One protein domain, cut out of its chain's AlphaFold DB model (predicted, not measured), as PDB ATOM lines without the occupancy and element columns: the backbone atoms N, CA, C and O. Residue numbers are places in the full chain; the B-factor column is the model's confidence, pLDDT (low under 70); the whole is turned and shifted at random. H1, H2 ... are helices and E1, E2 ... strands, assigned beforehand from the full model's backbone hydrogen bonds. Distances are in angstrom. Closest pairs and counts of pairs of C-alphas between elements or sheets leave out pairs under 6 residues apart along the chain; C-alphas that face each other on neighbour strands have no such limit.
ATOM      1  N   ARG A   2       9.739   4.720 -24.783       94.94
ATOM      2  CA  ARG A   2      10.057   3.453 -25.459       94.94
ATOM      3  C   ARG A   2      10.320   3.677 -26.939       94.94
ATOM      4  O   ARG A   2       9.708   4.566 -27.523       94.94
ATOM      5  N   THR A   3      11.181   2.853 -27.508       97.56
ATOM      6  CA  THR A   3      11.448   2.774 -28.944       97.56
ATOM      7  C   THR A   3      11.029   1.395 -29.457       97.56
ATOM      8  O   THR A   3      10.961   0.431 -28.683       97.56
ATOM      9  N   VAL A   4      10.714   1.297 -30.750       97.06
ATOM     10  CA  VAL A   4      10.343   0.037 -31.401       97.06
ATOM     11  C   VAL A   4      11.088  -0.112 -32.724       97.06
ATOM     12  O   VAL A   4      11.139   0.841 -33.498       97.06
ATOM     13  N   ASP A   5      11.647  -1.293 -32.965       96.69
ATOM     14  CA  ASP A   5      12.186  -1.690 -34.265       96.69
ATOM     15  C   ASP A   5      11.111  -2.450 -35.043       96.69
ATOM     16  O   ASP A   5      10.604  -3.478 -34.576       96.69
ATOM     17  N   CYS A   6      10.798  -1.957 -36.237       95.06
ATOM     18  CA  CYS A   6       9.882  -2.578 -37.192       95.06
ATOM     19  C   CYS A   6      10.574  -2.951 -38.517       95.06
ATOM     20  O   CYS A   6       9.884  -3.272 -39.480       95.06
ATOM     21  N   VAL A   7      11.906  -2.873 -38.575       95.06
ATOM     22  CA  VAL A   7      12.732  -3.120 -39.766       95.06
ATOM     23  C   VAL A   7      13.433  -4.470 -39.646       95.06
ATOM     24  O   VAL A   7      13.216  -5.352 -40.472       95.06
ATOM     25  N   GLY A   8      14.204  -4.685 -38.579       94.06
ATOM     26  CA  GLY A   8      14.952  -5.924 -38.385       94.06
ATOM     27  C   GLY A   8      16.255  -5.991 -39.182       94.06
ATOM     28  O   GLY A   8      16.872  -4.976 -39.491       94.06
ATOM     29  N   MET A   9      16.668  -7.211 -39.525       91.62
ATOM     30  CA  MET A   9      17.943  -7.497 -40.195       91.62
ATOM     31  C   MET A   9      18.052  -6.970 -41.636       91.62
ATOM     32  O   MET A   9      19.132  -6.976 -42.204       91.62
ATOM     33  N   GLU A  10      16.960  -6.486 -42.231       91.12
ATOM     34  CA  GLU A  10      16.957  -5.886 -43.577       91.12
ATOM     35  C   GLU A  10      17.227  -4.367 -43.554       91.12
ATOM     36  O   GLU A  10      16.934  -3.660 -44.520       91.12
ATOM     37  N   ALA A  11      17.730  -3.838 -42.434       94.44
ATOM     38  CA  ALA A  11      18.014  -2.419 -42.281       94.44
ATOM     39  C   ALA A  11      19.145  -1.943 -43.206       94.44
ATOM     40  O   ALA A  11      20.143  -2.635 -43.411       94.44
ATOM     41  N   LEU A  12      18.978  -0.726 -43.726       94.31
ATOM     42  CA  LEU A  12      19.963  -0.029 -44.547       94.31
ATOM     43  C   LEU A  12      20.491   1.202 -43.804       94.31
ATOM     44  O   LEU A  12      19.748   1.844 -43.056       94.31
ATOM     45  N   ASP A  13      21.759   1.533 -44.018       95.31
ATOM     46  CA  ASP A  13      22.367   2.769 -43.531       95.31
ATOM     47  C   ASP A  13      22.119   3.963 -44.477       95.31
ATOM     48  O   ASP A  13      21.280   3.921 -45.382       95.31
ATOM     49  N   THR A  14      22.807   5.081 -44.230       95.38
ATOM     50  CA  THR A  14      22.639   6.314 -45.010       95.38
ATOM     51  C   THR A  14      23.160   6.210 -46.439       95.38
ATOM     52  O   THR A  14      22.711   6.978 -47.289       95.38
ATOM     53  N   ASP A  15      24.068   5.272 -46.702       97.00
ATOM     54  CA  ASP A  15      24.633   5.010 -48.023       97.00
ATOM     55  C   ASP A  15      23.818   3.946 -48.785       97.00
ATOM     56  O   ASP A  15      24.151   3.601 -49.916       97.00
ATOM     57  N   LEU A  16      22.693   3.503 -48.201       93.44
ATOM     58  CA  LEU A  16      21.809   2.439 -48.690       93.44
ATOM     59  C   LEU A  16      22.459   1.051 -48.688       93.44
ATOM     60  O   LEU A  16      21.992   0.151 -49.388       93.44
ATOM     61  N   GLU A  17      23.479   0.864 -47.855       94.19
ATOM     62  CA  GLU A  17      24.135  -0.420 -47.655       94.19
ATOM     63  C   GLU A  17      23.520  -1.164 -46.470       94.19
ATOM     64  O   GLU A  17      22.992  -0.570 -45.525       94.19
ATOM     65  N   MET A  18      23.557  -2.494 -46.526       91.88
ATOM     66  CA  MET A  18      22.980  -3.326 -45.473       91.88
ATOM     67  C   MET A  18      23.766  -3.174 -44.171       91.88
ATOM     68  O   MET A  18      24.974  -3.401 -44.125       91.88
ATOM     69  N   ASN A  19      23.056  -2.825 -43.103       95.19
ATOM     70  CA  ASN A  19      23.617  -2.703 -41.768       95.19
ATOM     71  C   ASN A  19      22.577  -3.152 -40.745       95.19
ATOM     72  O   ASN A  19      21.751  -2.363 -40.281       95.19
ATOM     73  N   GLU A  20      22.641  -4.417 -40.331       94.31
ATOM     74  CA  GLU A  20      21.633  -5.006 -39.446       94.31
ATOM     75  C   GLU A  20      21.654  -4.393 -38.036       94.31
ATOM     76  O   GLU A  20      20.755  -4.635 -37.234       94.31
ATOM     77  N   SER A  21      22.678  -3.611 -37.690       95.94
ATOM     78  CA  SER A  21      22.843  -3.027 -36.356       95.94
ATOM     79  C   SER A  21      22.309  -1.602 -36.226       95.94
ATOM     80  O   SER A  21      22.043  -1.151 -35.109       95.94
ATOM     81  N   VAL A  22      22.122  -0.899 -37.349       97.19
ATOM     82  CA  VAL A  22      21.917   0.557 -37.365       97.19
ATOM     83  C   VAL A  22      20.681   0.990 -36.573       97.19
ATOM     84  O   VAL A  22      20.763   1.900 -35.748       97.19
ATOM     85  N   VAL A  23      19.556   0.289 -36.736       97.38
ATOM     86  CA  VAL A  23      18.296   0.634 -36.056       97.38
ATOM     87  C   VAL A  23      18.417   0.421 -34.548       97.38
ATOM     88  O   VAL A  23      18.042   1.293 -33.766       97.38
ATOM     89  N   VAL A  24      19.006  -0.700 -34.120       97.06
ATOM     90  CA  VAL A  24      19.211  -1.007 -32.695       97.06
ATOM     91  C   VAL A  24      20.122   0.027 -32.031       97.06
ATOM     92  O   VAL A  24      19.829   0.479 -30.922       97.06
ATOM     93  N   GLN A  25      21.198   0.435 -32.706       97.56
ATOM     94  CA  GLN A  25      22.116   1.461 -32.207       97.56
ATOM     95  C   GLN A  25      21.408   2.809 -32.043       97.56
ATOM     96  O   GLN A  25      21.387   3.363 -30.944       97.56
ATOM     97  N   GLN A  26      20.718   3.273 -33.086       96.94
ATOM     98  CA  GLN A  26      19.965   4.529 -33.052       96.94
ATOM     99  C   GLN A  26      18.870   4.520 -31.978       96.94
ATOM    100  O   GLN A  26      18.659   5.513 -31.279       96.94
ATOM    101  N   MET A  27      18.190   3.388 -31.786       97.44
ATOM    102  CA  MET A  27      17.202   3.233 -30.721       97.44
ATOM    103  C   MET A  27      17.813   3.383 -29.329       97.44
ATOM    104  O   MET A  27      17.192   4.016 -28.474       97.44
ATOM    105  N   ILE A  28      19.005   2.822 -29.093       98.06
ATOM    106  CA  ILE A  28      19.743   2.981 -27.832       98.06
ATOM    107  C   ILE A  28      20.156   4.442 -27.628       98.06
ATOM    108  O   ILE A  28      20.097   4.933 -26.497       98.06
ATOM    109  N   ASP A  29      20.507   5.161 -28.690       97.25
ATOM    110  CA  ASP A  29      20.914   6.564 -28.608       97.25
ATOM    111  C   ASP A  29      19.757   7.486 -28.211       97.25
ATOM    112  O   ASP A  29      19.918   8.330 -27.322       97.25
ATOM    113  N   VAL A  30      18.566   7.280 -28.778       97.06
ATOM    114  CA  VAL A  30      17.414   8.176 -28.555       97.06
ATOM    115  C   VAL A  30      16.543   7.792 -27.359       97.06
ATOM    116  O   VAL A  30      15.825   8.634 -26.817       97.06
ATOM    117  N   VAL A  31      16.575   6.533 -26.912       97.88
ATOM    118  CA  VAL A  31      15.757   6.110 -25.771       97.88
ATOM    119  C   VAL A  31      16.254   6.751 -24.466       97.88
ATOM    120  O   VAL A  31      17.453   6.842 -24.188       97.88
ATOM    121  N   HIS A  32      15.302   7.209 -23.652       97.31
ATOM    122  CA  HIS A  32      15.555   7.811 -22.340       97.31
ATOM    123  C   HIS A  32      16.132   6.793 -21.335       97.31
ATOM    124  O   HIS A  32      15.821   5.605 -21.418       97.31
ATOM    125  N   PHE A  33      16.885   7.266 -20.334       97.94
ATOM    126  CA  PHE A  33      17.337   6.467 -19.184       97.94
ATOM    127  C   PHE A  33      16.169   5.708 -18.516       97.94
ATOM    128  O   PHE A  33      15.074   6.250 -18.350       97.94
ATOM    129  N   GLY A  34      16.366   4.440 -18.165       98.12
ATOM    130  CA  GLY A  34      15.320   3.554 -17.642       98.12
ATOM    131  C   GLY A  34      14.227   3.195 -18.661       98.12
ATOM    132  O   GLY A  34      13.171   2.682 -18.290       98.12
ATOM    133  N   GLY A  35      14.424   3.524 -19.940       98.19
ATOM    134  CA  GLY A  35      13.480   3.254 -21.016       98.19
ATOM    135  C   GLY A  35      13.468   1.797 -21.480       98.19
ATOM    136  O   GLY A  35      14.096   0.905 -20.905       98.19
ATOM    137  N   GLY A  36      12.707   1.544 -22.545       98.00
ATOM    138  CA  GLY A  36      12.560   0.200 -23.094       98.00
ATOM    139  C   GLY A  36      12.588   0.159 -24.611       98.00
ATOM    140  O   GLY A  36      12.096   1.072 -25.269       98.00
ATOM    141  N   ILE A  37      13.121  -0.936 -25.125       98.06
ATOM    142  CA  ILE A  37      13.218  -1.279 -26.537       98.06
ATOM    143  C   ILE A  37      12.298  -2.473 -26.809       98.06
ATOM    144  O   ILE A  37      12.333  -3.470 -26.080       98.06
ATOM    145  N   GLY A  38      11.461  -2.360 -27.839       97.31
ATOM    146  CA  GLY A  38      10.699  -3.473 -28.404       97.31
ATOM    147  C   GLY A  38      11.214  -3.845 -29.791       97.31
ATOM    148  O   GLY A  38      11.239  -2.996 -30.670       97.31
ATOM    149  N   GLN A  39      11.579  -5.106 -29.995       96.62
ATOM    150  CA  GLN A  39      12.073  -5.616 -31.273       96.62
ATOM    151  C   GLN A  39      11.008  -6.464 -31.953       96.62
ATOM    152  O   GLN A  39      10.748  -7.590 -31.522       96.62
ATOM    153  N   LEU A  40      10.386  -5.912 -32.993       94.88
ATOM    154  CA  LEU A  40       9.440  -6.635 -33.845       94.88
ATOM    155  C   LEU A  40      10.070  -7.022 -35.182       94.88
ATOM    156  O   LEU A  40       9.731  -8.072 -35.727       94.88
ATOM    157  N   GLY A  41      10.992  -6.193 -35.681       94.69
ATOM    158  CA  GLY A  41      11.855  -6.512 -36.811       94.69
ATOM    159  C   GLY A  41      12.552  -7.860 -36.619       94.69
ATOM    160  O   GLY A  41      13.078  -8.162 -35.544       94.69
ATOM    161  N   VAL A  42      12.520  -8.702 -37.652       92.69
ATOM    162  CA  VAL A  42      13.033 -10.072 -37.564       92.69
ATOM    163  C   VAL A  42      14.557 -10.066 -37.610       92.69
ATOM    164  O   VAL A  42      15.152  -9.449 -38.486       92.69
ATOM    165  N   TYR A  43      15.171 -10.815 -36.695       91.56
ATOM    166  CA  TYR A  43      16.565 -11.245 -36.777       91.56
ATOM    167  C   TYR A  43      16.575 -12.763 -36.843       91.56
ATOM    168  O   TYR A  43      16.105 -13.434 -35.919       91.56
ATOM    169  N   LYS A  44      17.060 -13.309 -37.956       90.00
ATOM    170  CA  LYS A  44      17.093 -14.747 -38.189       90.00
ATOM    171  C   LYS A  44      18.242 -15.106 -39.123       90.00
ATOM    172  O   LYS A  44      18.157 -14.890 -40.325       90.00
ATOM    173  N   SER A  45      19.264 -15.749 -38.573       88.38
ATOM    174  CA  SER A  45      20.243 -16.490 -39.365       88.38
ATOM    175  C   SER A  45      19.685 -17.875 -39.689       88.38
ATOM    176  O   SER A  45      19.185 -18.571 -38.799       88.38
ATOM    177  N   GLN A  46      19.771 -18.290 -40.946       90.19
ATOM    178  CA  GLN A  46      19.373 -19.627 -41.377       90.19
ATOM    179  C   GLN A  46      20.219 -20.072 -42.564       90.19
ATOM    180  O   GLN A  46      20.786 -19.242 -43.263       90.19
ATOM    181  N   ASP A  47      20.262 -21.371 -42.839       93.75
ATOM    182  CA  ASP A  47      20.875 -21.837 -44.077       93.75
ATOM    183  C   ASP A  47      20.067 -21.378 -45.295       93.75
ATOM    184  O   ASP A  47      18.840 -21.186 -45.252       93.75
ATOM    185  N   SER A  48      20.780 -21.217 -46.405       93.31
ATOM    186  CA  SER A  48      20.160 -20.954 -47.695       93.31
ATOM    187  C   SER A  48      19.352 -22.170 -48.145       93.31
ATOM    188  O   SER A  48      19.802 -23.312 -48.071       93.31
ATOM    189  N   SER A  49      18.131 -21.922 -48.607       93.75
ATOM    190  CA  SER A  49      17.193 -22.948 -49.076       93.75
ATOM    191  C   SER A  49      16.439 -22.446 -50.310       93.75
ATOM    192  O   SER A  49      16.462 -21.243 -50.571       93.75
ATOM    193  N   PRO A  50      15.710 -23.299 -51.054       92.00
ATOM    194  CA  PRO A  50      14.921 -22.842 -52.201       92.00
ATOM    195  C   PRO A  50      13.922 -21.720 -51.867       92.00
ATOM    196  O   PRO A  50      13.680 -20.850 -52.697       92.00
ATOM    197  N   GLY A  51      13.366 -21.712 -50.647       85.44
ATOM    198  CA  GLY A  51      12.443 -20.670 -50.178       85.44
ATOM    199  C   GLY A  51      13.120 -19.447 -49.547       85.44
ATOM    200  O   GLY A  51      12.447 -18.468 -49.245       85.44
ATOM    201  N   ALA A  52      14.432 -19.502 -49.323       87.19
ATOM    202  CA  ALA A  52      15.232 -18.424 -48.750       87.19
ATOM    203  C   ALA A  52      16.669 -18.524 -49.293       87.19
ATOM    204  O   ALA A  52      17.570 -18.958 -48.569       87.19
ATOM    205  N   PRO A  53      16.892 -18.190 -50.576       88.38
ATOM    206  CA  PRO A  53      18.173 -18.419 -51.250       88.38
ATOM    207  C   PRO A  53      19.319 -17.572 -50.684       88.38
ATOM    208  O   PRO A  53      20.479 -17.917 -50.880       88.38
ATOM    209  N   TYR A  54      18.991 -16.501 -49.957       85.12
ATOM    210  CA  TYR A  54      19.939 -15.620 -49.275       85.12
ATOM    211  C   TYR A  54      19.927 -15.813 -47.751       85.12
ATOM    212  O   TYR A  54      20.361 -14.942 -47.011       85.12
ATOM    213  N   GLY A  55      19.414 -16.942 -47.247       86.25
ATOM    214  CA  GLY A  55      19.324 -17.184 -45.804       86.25
ATOM    215  C   GLY A  55      20.674 -17.059 -45.091       86.25
ATOM    216  O   GLY A  55      20.757 -16.454 -44.022       86.25
ATOM    217  N   SER A  56      21.734 -17.576 -45.721       87.75
ATOM    218  CA  SER A  56      23.082 -17.614 -45.145       87.75
ATOM    219  C   SER A  56      23.835 -16.285 -45.214       87.75
ATOM    220  O   SER A  56      24.962 -16.216 -44.732       87.75
ATOM    221  N   THR A  57      23.273 -15.246 -45.843       86.81
ATOM    222  CA  THR A  57      23.925 -13.926 -45.909       86.81
ATOM    223  C   THR A  57      23.687 -13.103 -44.648       86.81
ATOM    224  O   THR A  57      24.319 -12.069 -44.478       86.81
ATOM    225  N   MET A  58      22.775 -13.547 -43.783       87.19
ATOM    226  CA  MET A  58      22.373 -12.831 -42.577       87.19
ATOM    227  C   MET A  58      23.245 -13.248 -41.404       87.19
ATOM    228  O   MET A  58      23.313 -14.434 -41.056       87.19
ATOM    229  N   SER A  59      23.891 -12.272 -40.772       89.12
ATOM    230  CA  SER A  59      24.724 -12.541 -39.607       89.12
ATOM    231  C   SER A  59      23.874 -12.997 -38.409       89.12
ATOM    232  O   SER A  59      22.830 -12.405 -38.120       89.12
ATOM    233  N   PRO A  60      24.311 -14.014 -37.640       91.06
ATOM    234  CA  PRO A  60      23.683 -14.359 -36.365       91.06
ATOM    235  C   PRO A  60      23.964 -13.321 -35.265       91.06
ATOM    236  O   PRO A  60      23.408 -13.418 -34.170       91.06
ATOM    237  N   THR A  61      24.855 -12.358 -35.515       93.88
ATOM    238  CA  THR A  61      25.299 -11.358 -34.541       93.88
ATOM    239  C   THR A  61      25.334  -9.958 -35.139       93.88
ATOM    240  O   THR A  61      25.614  -9.771 -36.320       93.88
ATOM    241  N   ILE A  62      25.100  -8.958 -34.289       94.50
ATOM    242  CA  ILE A  62      25.262  -7.544 -34.627       94.50
ATOM    243  C   ILE A  62      26.115  -6.836 -33.572       94.50
ATOM    244  O   ILE A  62      26.071  -7.219 -32.396       94.50
ATOM    245  N   PRO A  63      26.859  -5.779 -33.938       95.94
ATOM    246  CA  PRO A  63      27.446  -4.873 -32.962       95.94
ATOM    247  C   PRO A  63      26.369  -4.250 -32.065       95.94
ATOM    248  O   PRO A  63      25.455  -3.573 -32.539       95.94
ATOM    249  N   PHE A  64      26.497  -4.461 -30.754       97.31
ATOM    250  CA  PHE A  64      25.543  -3.986 -29.755       97.31
ATOM    251  C   PHE A  64      26.223  -3.018 -28.764       97.31
ATOM    252  O   PHE A  64      27.161  -3.438 -28.079       97.31
ATOM    253  N   PRO A  65      25.767  -1.752 -28.632       97.50
ATOM    254  CA  PRO A  65      26.318  -0.744 -27.709       97.50
ATOM    255  C   PRO A  65      26.087  -1.051 -26.217       97.50
ATOM    256  O   PRO A  65      25.387  -0.325 -25.506       97.50
ATOM    257  N   ILE A  66      26.682  -2.131 -25.710       98.25
ATOM    258  CA  ILE A  66      26.388  -2.669 -24.377       98.25
ATOM    259  C   ILE A  66      26.689  -1.678 -23.245       98.25
ATOM    260  O   ILE A  66      25.921  -1.599 -22.291       98.25
ATOM    261  N   SER A  67      27.752  -0.874 -23.360       98.38
ATOM    262  CA  SER A  67      28.113   0.122 -22.345       98.38
ATOM    263  C   SER A  67      27.053   1.217 -22.211       98.38
ATOM    264  O   SER A  67      26.619   1.509 -21.100       98.38
ATOM    265  N   THR A  68      26.584   1.785 -23.329       98.38
ATOM    266  CA  THR A  68      25.515   2.799 -23.334       98.38
ATOM    267  C   THR A  68      24.191   2.198 -22.879       98.38
ATOM    268  O   THR A  68      23.487   2.801 -22.071       98.38
ATOM    269  N   PHE A  69      23.872   0.988 -23.346       98.50
ATOM    270  CA  PHE A  69      22.676   0.255 -22.933       98.50
ATOM    271  C   PHE A  69      22.637   0.042 -21.413       98.50
ATOM    272  O   PHE A  69      21.624   0.324 -20.769       98.50
ATOM    273  N   PHE A  70      23.761  -0.400 -20.840       98.50
ATOM    274  CA  PHE A  70      23.918  -0.613 -19.406       98.50
ATOM    275  C   PHE A  70      23.841   0.700 -18.624       98.50
ATOM    276  O   PHE A  70      23.056   0.806 -17.686       98.50
ATOM    277  N   ALA A  71      24.595   1.725 -19.036       98.44
ATOM    278  CA  ALA A  71      24.613   3.027 -18.369       98.44
ATOM    279  C   ALA A  71      23.231   3.696 -18.354       98.44
ATOM    280  O   ALA A  71      22.858   4.347 -17.380       98.44
ATOM    281  N   LYS A  72      22.448   3.500 -19.421       98.19
ATOM    282  CA  LYS A  72      21.071   3.983 -19.499       98.19
ATOM    283  C   LYS A  72      20.067   3.120 -18.731       98.19
ATOM    284  O   LYS A  72      18.923   3.543 -18.609       98.19
ATOM    285  N   GLY A  73      20.442   1.947 -18.215       98.19
ATOM    286  CA  GLY A  73      19.537   1.056 -17.480       98.19
ATOM    287  C   GLY A  73      18.339   0.596 -18.319       98.19
ATOM    288  O   GLY A  73      17.202   0.646 -17.851       98.19
ATOM    289  N   LEU A  74      18.571   0.239 -19.584       98.56
ATOM    290  CA  LEU A  74      17.501  -0.054 -20.539       98.56
ATOM    291  C   LEU A  74      16.957  -1.481 -20.417       98.56
ATOM    292  O   LEU A  74      17.646  -2.415 -20.014       98.56
ATOM    293  N   SER A  75      15.704  -1.655 -20.840       98.25
ATOM    294  CA  SER A  75      15.086  -2.967 -21.063       98.25
ATOM    295  C   SER A  75      14.977  -3.272 -22.556       98.25
ATOM    296  O   SER A  75      14.739  -2.370 -23.354       98.25
ATOM    297  N   PHE A  76      15.108  -4.543 -22.936       97.56
ATOM    298  CA  PHE A  76      14.992  -5.002 -24.323       97.56
ATOM    299  C   PHE A  76      14.052  -6.210 -24.371       97.56
ATOM    300  O   PHE A  76      14.263  -7.185 -23.651       97.56
ATOM    301  N   ARG A  77      12.983  -6.145 -25.174       96.69
ATOM    302  CA  ARG A  77      12.020  -7.246 -25.343       96.69
ATOM    303  C   ARG A  77      11.850  -7.599 -26.810       96.69
ATOM    304  O   ARG A  77      11.679  -6.711 -27.638       96.69
ATOM    305  N   THR A  78      11.863  -8.894 -27.101       95.69
ATOM    306  CA  THR A  78      11.831  -9.445 -28.461       95.69
ATOM    307  C   THR A  78      10.917 -10.664 -28.526       95.69
ATOM    308  O   THR A  78      10.390 -11.115 -27.503       95.69
ATOM    309  N   GLY A  79      10.762 -11.210 -29.729       91.75
ATOM    310  CA  GLY A  79      10.108 -12.487 -29.971       91.75
ATOM    311  C   GLY A  79       8.929 -12.359 -30.922       91.75
ATOM    312  O   GLY A  79       8.424 -11.269 -31.185       91.75
ATOM    313  N   ALA A  80       8.486 -13.503 -31.441       90.75
ATOM    314  CA  ALA A  80       7.292 -13.554 -32.266       90.75
ATOM    315  C   ALA A  80       6.064 -13.099 -31.462       90.75
ATOM    316  O   ALA A  80       5.903 -13.437 -30.286       90.75
ATOM    317  N   VAL A  81       5.179 -12.345 -32.112       89.88
ATOM    318  CA  VAL A  81       3.923 -11.918 -31.500       89.88
ATOM    319  C   VAL A  81       2.987 -13.118 -31.315       89.88
ATOM    320  O   VAL A  81       2.665 -13.827 -32.268       89.88
TER     321      VAL A  81
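This is residues 2 to 81 of the 135 residues of the protein "Alcohol dehydrogenase protein" of Colletotrichum incanum (UniProt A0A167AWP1). What shows first? There is little regular structure: a small parallel sheet, E1 E2 E3, has H1 over one face and H2 beside H1, while residues 40 to 65 loop out and fold back. What is printed? The 80 residues, mixed and under half in named elements, run E1, H1, E2, H2, E3. They are only just compact, close to loose (radius of gyration of the C-alphas 13.7 A), spanning 44 by 31 by 19 A.

How do strands pair? E2, residues 36 to 39, is parallel to E1, residues 2 to 5 (N 3 to O 36, 3.0 A), and E3, residues 75 to 77 (N 37 to O 75, 2.8 A). Where are the helices? H1, residues 22 to 30, is on the sheet at a height over the sheet of 9.2 A; the closest C-alphas of E1 and H1, those of Thr 3 and Met 27, are 6.0 A apart. H2, residues 66 to 71, only just touches H1, with 3 pairs of C-alphas within 8 A; the closest, 28 and 69, are 6.3 A apart. E1, H1, E2 and E2, H2, E3 are strand-helix-strand units, parallel neighbours joined through a helix, with right-handed crossovers. Both helices have every O i to N i+4 pair within hydrogen-bond range.

Where does E1 begin? C-alpha 2 is at (10.057, 3.453, -25.459). Where does E3 end? C-alpha 77 is at (12.020, -7.246, -25.343). How long is H1? It measures 12.5 A.

Which links are long? E1 to H1 and E2 to H2 are. Any cut or low confidence? The printed part has no cut, and no printed residue is under 70.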